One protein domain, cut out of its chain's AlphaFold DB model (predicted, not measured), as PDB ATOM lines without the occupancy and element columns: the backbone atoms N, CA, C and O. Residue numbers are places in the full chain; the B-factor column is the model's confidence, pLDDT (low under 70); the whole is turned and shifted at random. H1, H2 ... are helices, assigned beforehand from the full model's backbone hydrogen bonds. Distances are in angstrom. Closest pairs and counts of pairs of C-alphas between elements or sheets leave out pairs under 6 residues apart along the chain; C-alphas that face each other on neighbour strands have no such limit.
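This is residues 7 to 69 of the 535 residues of a protein of Bacteroides coprocola DSM 17136 (UniProt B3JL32). Five short helices form a small rounded cluster round H1, with H2 at one end of the longest axis and H4 and H5 towards the other. H3 runs crosswise over H1, from H2 towards H5. The 63 printed residues hold five named helices in the order H1 to H5 and no named strand, an all helix class. The whole is compact, with a radius of gyration of the C-alphas of 10.7 A and spans of 27 by 21 by 18 A.

H1, residues 8 to 19, begins at C-alpha 8 (121.570, 144.054, 171.058) and is 16.2 A long. H2 is residues 24 to 30, 10.1 A. H3, residues 35 to 47, is the longest at 17.9 A and ends at C-alpha 47 (125.867, 134.395, 186.571). H4 is residues 52 to 57, and H5, residues 60 to 67, ends at C-alpha 67 (120.313, 141.790, 179.842).

H1 is the hub and touches the other four helices. With residues 14 to 18 alone it touches H2, at a steep tilt of 58 degrees; the closest C-alphas, Val 14 and Val 27, are 6.6 A apart. H1 and H3 only just touch, with 3 pairs of C-alphas within 8 A, through residues 11 to 15 and 38 to 42 alone; they are about perpendicular at 74 degrees, and the closest C-alphas, Val 14 and Val 38, are 7.2 A apart. H1 touches H4, closest at the C-alphas of Lys 12 and Leu 56, 6.0 A. With residues 8 to 9 alone H1 touches H5, closest at the C-alphas of Met 8 and Asp 60, 5.5 A. H2 touches H3, closest at the C-alphas of Ser 28 and Lys 35, 5.1 A. H2 is apart from H4 and H5. In H1, H2, H3, H4 and H5 every O i to N i+4 pair is within hydrogen-bond range.

The C-alphas farthest apart, Arg 29 and Ala 69, are 27.4 A apart. The printed part has no cut, and its four links are tight. Mean pLDDT of the printed part is 85.7; residues 68 to 69 are under 70.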
ATOM      1  N   ASP A   7     123.616 148.390 171.286       83.62
ATOM      2  CA  ASP A   7     122.670 147.692 170.421       83.62
ATOM      3  C   ASP A   7     122.746 146.172 170.662       83.62
ATOM      4  O   ASP A   7     123.846 145.613 170.746       83.62
ATOM      5  N   MET A   8     121.601 145.499 170.807       87.12
ATOM      6  CA  MET A   8     121.570 144.054 171.058       87.12
ATOM      7  C   MET A   8     122.140 143.250 169.893       87.12
ATOM      8  O   MET A   8     122.750 142.208 170.131       87.12
ATOM      9  N   SER A   9     122.071 143.771 168.668       87.00
ATOM     10  CA  SER A   9     122.756 143.181 167.517       87.00
ATOM     11  C   SER A   9     124.278 143.114 167.729       87.00
ATOM     12  O   SER A   9     124.911 142.092 167.448       87.00
ATOM     13  N   LEU A  10     124.875 144.152 168.326       90.00
ATOM     14  CA  LEU A  10     126.293 144.178 168.697       90.00
ATOM     15  C   LEU A  10     126.589 143.200 169.843       90.00
ATOM     16  O   LEU A  10     127.638 142.554 169.855       90.00
ATOM     17  N   ILE A  11     125.668 143.054 170.799       90.50
ATOM     18  CA  ILE A  11     125.806 142.086 171.895       90.50
ATOM     19  C   ILE A  11     125.715 140.646 171.380       90.50
ATOM     20  O   ILE A  11     126.517 139.813 171.797       90.50
ATOM     21  N   LYS A  12     124.848 140.343 170.408       92.06
ATOM     22  CA  LYS A  12     124.830 139.033 169.737       92.06
ATOM     23  C   LYS A  12     126.174 138.714 169.080       92.06
ATOM     24  O   LYS A  12     126.667 137.601 169.239       92.06
ATOM     25  N   GLN A  13     126.838 139.691 168.455       92.88
ATOM     26  CA  GLN A  13     128.198 139.497 167.925       92.88
ATOM     27  C   GLN A  13     129.230 139.217 169.031       92.88
ATOM     28  O   GLN A  13     130.100 138.360 168.863       92.88
ATOM     29  N   VAL A  14     129.127 139.886 170.188       92.94
ATOM     30  CA  VAL A  14     129.955 139.569 171.369       92.94
ATOM     31  C   VAL A  14     129.743 138.112 171.787       92.94
ATOM     32  O   VAL A  14     130.718 137.389 171.989       92.94
ATOM     33  N   LEU A  15     128.489 137.666 171.889       92.56
ATOM     34  CA  LEU A  15     128.137 136.303 172.288       92.56
ATOM     35  C   LEU A  15     128.628 135.253 171.278       92.56
ATOM     36  O   LEU A  15     129.222 134.259 171.691       92.56
ATOM     37  N   GLN A  16     128.491 135.506 169.974       93.31
ATOM     38  CA  GLN A  16     129.020 134.646 168.906       93.31
ATOM     39  C   GLN A  16     130.541 134.482 169.000       93.31
ATOM     40  O   GLN A  16     131.055 133.364 168.980       93.31
ATOM     41  N   LEU A  17     131.284 135.581 169.174       92.50
ATOM     42  CA  LEU A  17     132.741 135.516 169.337       92.50
ATOM     43  C   LEU A  17     133.132 134.751 170.607       92.50
ATOM     44  O   LEU A  17     134.104 133.994 170.612       92.50
ATOM     45  N   LYS A  18     132.360 134.903 171.686       92.44
ATOM     46  CA  LYS A  18     132.566 134.140 172.921       92.44
ATOM     47  C   LYS A  18     132.291 132.650 172.750       92.44
ATOM     48  O   LYS A  18     133.043 131.860 173.317       92.44
ATOM     49  N   GLN A  19     131.279 132.277 171.970       91.06
ATOM     50  CA  GLN A  19     130.996 130.887 171.613       91.06
ATOM     51  C   GLN A  19     132.126 130.277 170.772       91.06
ATOM     52  O   GLN A  19     132.484 129.122 170.973       91.06
ATOM     53  N   ALA A  20     132.760 131.082 169.915       88.81
ATOM     54  CA  ALA A  20     133.937 130.706 169.130       88.81
ATOM     55  C   ALA A  20     135.261 130.670 169.931       88.81
ATOM     56  O   ALA A  20     136.328 130.479 169.351       88.81
ATOM     57  N   GLY A  21     135.225 130.862 171.256       89.62
ATOM     58  CA  GLY A  21     136.402 130.749 172.127       89.62
ATOM     59  C   GLY A  21     137.252 132.019 172.258       89.62
ATOM     60  O   GLY A  21     138.313 131.981 172.880       89.62
ATOM     61  N   GLU A  22     136.802 133.164 171.737       92.38
ATOM     62  CA  GLU A  22     137.573 134.408 171.820       92.38
ATOM     63  C   GLU A  22     137.734 134.917 173.254       92.38
ATOM     64  O   GLU A  22     136.819 134.885 174.087       92.38
ATOM     65  N   SER A  23     138.910 135.470 173.553       92.56
ATOM     66  CA  SER A  23     139.151 136.140 174.836       92.56
ATOM     67  C   SER A  23     138.404 137.477 174.898       92.56
ATOM     68  O   SER A  23     138.219 138.139 173.881       92.56
ATOM     69  N   ASN A  24     138.030 137.947 176.093       90.12
ATOM     70  CA  ASN A  24     137.307 139.225 176.231       90.12
ATOM     71  C   ASN A  24     138.123 140.416 175.678       90.12
ATOM     72  O   ASN A  24     137.559 141.360 175.136       90.12
ATOM     73  N   ARG A  25     139.463 140.336 175.752       88.62
ATOM     74  CA  ARG A  25     140.389 141.306 175.138       88.62
ATOM     75  C   ARG A  25     140.456 141.171 173.611       88.62
ATOM     76  O   ARG A  25     140.703 142.157 172.929       88.62
ATOM     77  N   GLY A  26     140.279 139.961 173.082       88.50
ATOM     78  CA  GLY A  26     140.154 139.707 171.645       88.50
ATOM     79  C   GLY A  26     138.870 140.316 171.087       88.50
ATOM     80  O   GLY A  26     138.919 141.056 170.110       88.50
ATOM     81  N   VAL A  27     137.745 140.110 171.778       90.19
ATOM     82  CA  VAL A  27     136.444 140.697 171.422       90.19
ATOM     83  C   VAL A  27     136.504 142.226 171.398       90.19
ATOM     84  O   VAL A  27     136.118 142.827 170.400       90.19
ATOM     85  N   SER A  28     137.065 142.865 172.432       90.00
ATOM     86  CA  SER A  28     137.159 144.335 172.499       90.00
ATOM     87  C   SER A  28     138.096 144.961 171.456       90.00
ATOM     88  O   SER A  28     138.097 146.173 171.281       90.00
ATOM     89  N   ARG A  29     138.956 144.167 170.803       90.56
ATOM     90  CA  ARG A  29     139.775 144.624 169.665       90.56
ATOM     91  C   ARG A  29     139.035 144.508 168.332       90.56
ATOM     92  O   ARG A  29     139.375 145.231 167.405       90.56
ATOM     93  N   LYS A  30     138.086 143.571 168.227       90.81
ATOM     94  CA  LYS A  30     137.343 143.257 166.996       90.81
ATOM     95  C   LYS A  30     136.040 144.044 166.874       90.81
ATOM     96  O   LYS A  30     135.603 144.313 165.764       90.81
ATOM     97  N   LEU A  31     135.432 144.401 168.001       90.25
ATOM     98  CA  LEU A  31     134.159 145.111 168.064       90.25
ATOM     99  C   LEU A  31     134.332 146.498 168.710       90.25
ATOM    100  O   LEU A  31     135.198 146.658 169.570       90.25
ATOM    101  N   PRO A  32     133.491 147.493 168.360       87.38
ATOM    102  CA  PRO A  32     133.501 148.841 168.943       87.38
ATOM    103  C   PRO A  32     132.902 148.873 170.368       87.38
ATOM    104  O   PRO A  32     131.966 149.619 170.680       87.38
ATOM    105  N   ILE A  33     133.435 148.029 171.251       87.75
ATOM    106  CA  ILE A  33     133.001 147.845 172.635       87.75
ATOM    107  C   ILE A  33     134.228 147.693 173.536       87.75
ATOM    108  O   ILE A  33     135.169 146.964 173.222       87.75
ATOM    109  N   ASP A  34     134.245 148.412 174.655       88.94
ATOM    110  CA  ASP A  34     135.350 148.329 175.603       88.94
ATOM    111  C   ASP A  34     135.341 146.987 176.353       88.94
ATOM    112  O   ASP A  34     134.319 146.304 176.480       88.94
ATOM    113  N   LYS A  35     136.517 146.593 176.841       88.50
ATOM    114  CA  LYS A  35     136.737 145.300 177.496       88.50
ATOM    115  C   LYS A  35     135.880 145.151 178.754       88.50
ATOM    116  O   LYS A  35     135.403 144.055 179.039       88.50
ATOM    117  N   GLU A  36     135.700 146.223 179.514       83.88
ATOM    118  CA  GLU A  36     134.922 146.254 180.749       83.88
ATOM    119  C   GLU A  36     133.438 146.008 180.463       83.88
ATOM    120  O   GLU A  36     132.808 145.201 181.149       83.88
ATOM    121  N   THR A  37     132.908 146.587 179.387       83.50
ATOM    122  CA  THR A  37     131.552 146.311 178.911       83.50
ATOM    123  C   THR A  37     131.407 144.859 178.438       83.50
ATOM    124  O   THR A  37     130.452 144.189 178.833       83.50
ATOM    125  N   VAL A  38     132.373 144.308 177.687       88.88
ATOM    126  CA  VAL A  38     132.382 142.872 177.318       88.88
ATOM    127  C   VAL A  38     132.385 141.980 178.561       88.88
ATOM    128  O   VAL A  38     131.632 141.009 178.626       88.88
ATOM    129  N   ASN A  39     133.200 142.307 179.569       87.88
ATOM    130  CA  ASN A  39     133.220 141.581 180.839       87.88
ATOM    131  C   ASN A  39     131.848 141.614 181.521       87.88
ATOM    132  O   ASN A  39     131.407 140.579 182.008       87.88
ATOM    133  N   GLY A  40     131.176 142.770 181.528       85.31
ATOM    134  CA  GLY A  40     129.834 142.932 182.086       85.31
ATOM    135  C   GLY A  40     128.836 141.947 181.481       85.31
ATOM    136  O   GLY A  40     128.288 141.118 182.203       85.31
ATOM    137  N   TYR A  41     128.667 141.966 180.155       87.62
ATOM    138  CA  TYR A  41     127.730 141.068 179.466       87.62
ATOM    139  C   TYR A  41     128.087 139.586 179.656       87.62
ATOM    140  O   TYR A  41     127.217 138.781 179.982       87.62
ATOM    141  N   VAL A  42     129.368 139.215 179.536       89.06
ATOM    142  CA  VAL A  42     129.816 137.821 179.720       89.06
ATOM    143  C   VAL A  42     129.597 137.335 181.153       89.06
ATOM    144  O   VAL A  42     129.209 136.184 181.358       89.06
ATOM    145  N   ASN A  43     129.824 138.190 182.148       85.44
ATOM    146  CA  ASN A  43     129.568 137.853 183.544       85.44
ATOM    147  C   ASN A  43     128.070 137.692 183.809       85.44
ATOM    148  O   ASN A  43     127.699 136.755 184.507       85.44
ATOM    149  N   THR A  44     127.214 138.529 183.215       81.38
ATOM    150  CA  THR A  44     125.752 138.388 183.316       81.38
ATOM    151  C   THR A  44     125.272 137.054 182.745       81.38
ATOM    152  O   THR A  44     124.503 136.362 183.409       81.38
ATOM    153  N   VAL A  45     125.767 136.641 181.570       86.62
ATOM    154  CA  VAL A  45     125.448 135.323 180.982       86.62
ATOM    155  C   VAL A  45     125.855 134.192 181.925       86.62
ATOM    156  O   VAL A  45     125.047 133.316 182.227       86.62
ATOM    157  N   LYS A  46     127.091 134.235 182.444       83.12
ATOM    158  CA  LYS A  46     127.611 133.210 183.362       83.12
ATOM    159  C   LYS A  46     126.840 133.152 184.679       83.12
ATOM    160  O   LYS A  46     126.505 132.063 185.129       83.12
ATOM    161  N   ALA A  47     126.556 134.302 185.286       72.81
ATOM    162  CA  ALA A  47     125.867 134.395 186.571       72.81
ATOM    163  C   ALA A  47     124.431 133.861 186.504       72.81
ATOM    164  O   ALA A  47     123.948 133.290 187.477       72.81
ATOM    165  N   ASN A  48     123.763 134.019 185.359       75.12
ATOM    166  CA  ASN A  48     122.418 133.493 185.147       75.12
ATOM    167  C   ASN A  48     122.401 132.077 184.540       75.12
ATOM    168  O   ASN A  48     121.322 131.522 184.349       75.12
ATOM    169  N   GLY A  49     123.567 131.497 184.229       81.19
ATOM    170  CA  GLY A  49     123.666 130.177 183.602       81.19
ATOM    171  C   GLY A  49     123.016 130.103 182.217       81.19
ATOM    172  O   GLY A  49     122.523 129.045 181.838       81.19
ATOM    173  N   TRP A  50     122.962 131.214 181.475       88.50
ATOM    174  CA  TRP A  50     122.320 131.245 180.160       88.50
ATOM    175  C   TRP A  50     123.174 130.553 179.100       88.50
ATOM    176  O   TRP A  50     124.388 130.758 179.023       88.50
ATOM    177  N   ASN A  51     122.519 129.768 178.245       89.94
ATOM    178  CA  ASN A  51     123.148 129.201 177.064       89.94
ATOM    179  C   ASN A  51     123.255 130.277 175.977       89.94
ATOM    180  O   ASN A  51     122.282 130.957 175.665       89.94
ATOM    181  N   ILE A  52     124.446 130.434 175.399       90.06
ATOM    182  CA  ILE A  52     124.682 131.419 174.342       90.06
ATOM    183  C   ILE A  52     123.848 131.116 173.089       90.06
ATOM    184  O   ILE A  52     123.342 132.060 172.493       90.06
ATOM    185  N   SER A  53     123.674 129.847 172.709       89.88
ATOM    186  CA  SER A  53     122.883 129.472 171.529       89.88
ATOM    187  C   SER A  53     121.441 129.961 171.646       89.88
ATOM    188  O   SER A  53     120.957 130.634 170.744       89.88
ATOM    189  N   ASP A  54     120.809 129.733 172.800       88.94
ATOM    190  CA  ASP A  54     119.431 130.162 173.057       88.94
ATOM    191  C   ASP A  54     119.312 131.695 173.006       88.94
ATOM    192  O   ASP A  54     118.368 132.236 172.441       88.94
ATOM    193  N   LEU A  55     120.302 132.423 173.538       87.69
ATOM    194  CA  LEU A  55     120.318 133.892 173.511       87.69
ATOM    195  C   LEU A  55     120.429 134.473 172.093       87.69
ATOM    196  O   LEU A  55     119.984 135.598 171.862       87.69
ATOM    197  N   LEU A  56     121.047 133.751 171.155       90.25
ATOM    198  CA  LEU A  56     121.189 134.205 169.771       90.25
ATOM    199  C   LEU A  56     119.880 134.087 168.980       90.25
ATOM    200  O   LEU A  56     119.674 134.880 168.061       90.25
ATOM    201  N   GLU A  57     119.003 133.154 169.358       89.88
ATOM    202  CA  GLU A  57     117.691 132.929 168.730       89.88
ATOM    203  C   GLU A  57     116.606 133.896 169.226       89.88
ATOM    204  O   GLU A  57     115.571 134.058 168.585       89.88
ATOM    205  N   ILE A  58     116.842 134.571 170.351       87.31
ATOM    206  CA  ILE A  58     115.897 135.523 170.938       87.31
ATOM    207  C   ILE A  58     115.929 136.849 170.175       87.31
ATOM    208  O   ILE A  58     117.000 137.406 169.920       87.31
ATOM    209  N   ASP A  59     114.759 137.399 169.853       83.31
ATOM    210  CA  ASP A  59     114.634 138.708 169.208       83.31
ATOM    211  C   ASP A  59     115.232 139.839 170.056       83.31
ATOM    212  O   ASP A  59     115.151 139.842 171.284       83.31
ATOM    213  N   ASP A  60     115.799 140.848 169.394       81.75
ATOM    214  CA  ASP A  60     116.550 141.928 170.045       81.75
ATOM    215  C   ASP A  60     115.787 142.638 171.187       81.75
ATOM    216  O   ASP A  60     116.394 142.834 172.242       81.75
ATOM    217  N   PRO A  61     114.477 142.956 171.082       72.62
ATOM    218  CA  PRO A  61     113.730 143.560 172.193       72.62
ATOM    219  C   PRO A  61     113.620 142.654 173.430       72.62
ATOM    220  O   PRO A  61     113.610 143.130 174.568       72.62
ATOM    221  N   GLU A  62     113.526 141.344 173.218       71.50
ATOM    222  CA  GLU A  62     113.432 140.349 174.283       71.50
ATOM    223  C   GLU A  62     114.815 140.081 174.899       71.50
ATOM    224  O   GLU A  62     114.955 140.004 176.121       71.50
ATOM    225  N   LEU A  63     115.863 140.071 174.075       79.12
ATOM    226  CA  LEU A  63     117.247 139.959 174.523       79.12
ATOM    227  C   LEU A  63     117.674 141.182 175.350       79.12
ATOM    228  O   LEU A  63     118.301 141.040 176.405       79.12
ATOM    229  N   GLU A  64     117.273 142.384 174.925       77.94
ATOM    230  CA  GLU A  64     117.493 143.625 175.669       77.94
ATOM    231  C   GLU A  64     116.818 143.548 177.040       77.94
ATOM    232  O   GLU A  64     117.433 143.843 178.069       77.94
ATOM    233  N   ARG A  65     115.572 143.060 177.079       70.19
ATOM    234  CA  ARG A  65     114.834 142.835 178.324       70.19
ATOM    235  C   ARG A  65     115.567 141.887 179.267       70.19
ATOM    236  O   ARG A  65     115.535 142.124 180.473       70.19
ATOM    237  N   MET A  66     116.214 140.841 178.758       73.75
ATOM    238  CA  MET A  66     116.969 139.887 179.575       73.75
ATOM    239  C   MET A  66     118.228 140.519 180.177       73.75
ATOM    240  O   MET A  66     118.418 140.452 181.391       73.75
ATOM    241  N   PHE A  67     119.061 141.181 179.369       74.94
ATOM    242  CA  PHE A  67     120.313 141.790 179.842       74.94
ATOM    243  C   PHE A  67     120.118 143.049 180.689       74.94
ATOM    244  O   PHE A  67     120.989 143.392 181.491       74.94
ATOM    245  N   HIS A  68     118.981 143.725 180.528       69.19
ATOM    246  CA  HIS A  68     118.634 144.942 181.254       69.19
ATOM    247  C   HIS A  68     117.476 144.748 182.241       69.19
ATOM    248  O   HIS A  68     116.965 145.726 182.794       69.19
ATOM    249  N   ALA A  69     117.082 143.500 182.521       56.19
ATOM    250  CA  ALA A  69     116.260 143.187 183.680       56.19
ATOM    251  C   ALA A  69     117.031 143.657 184.919       56.19
ATOM    252  O   ALA A  69     118.081 143.109 185.241       56.19
TER     253      ALA A  69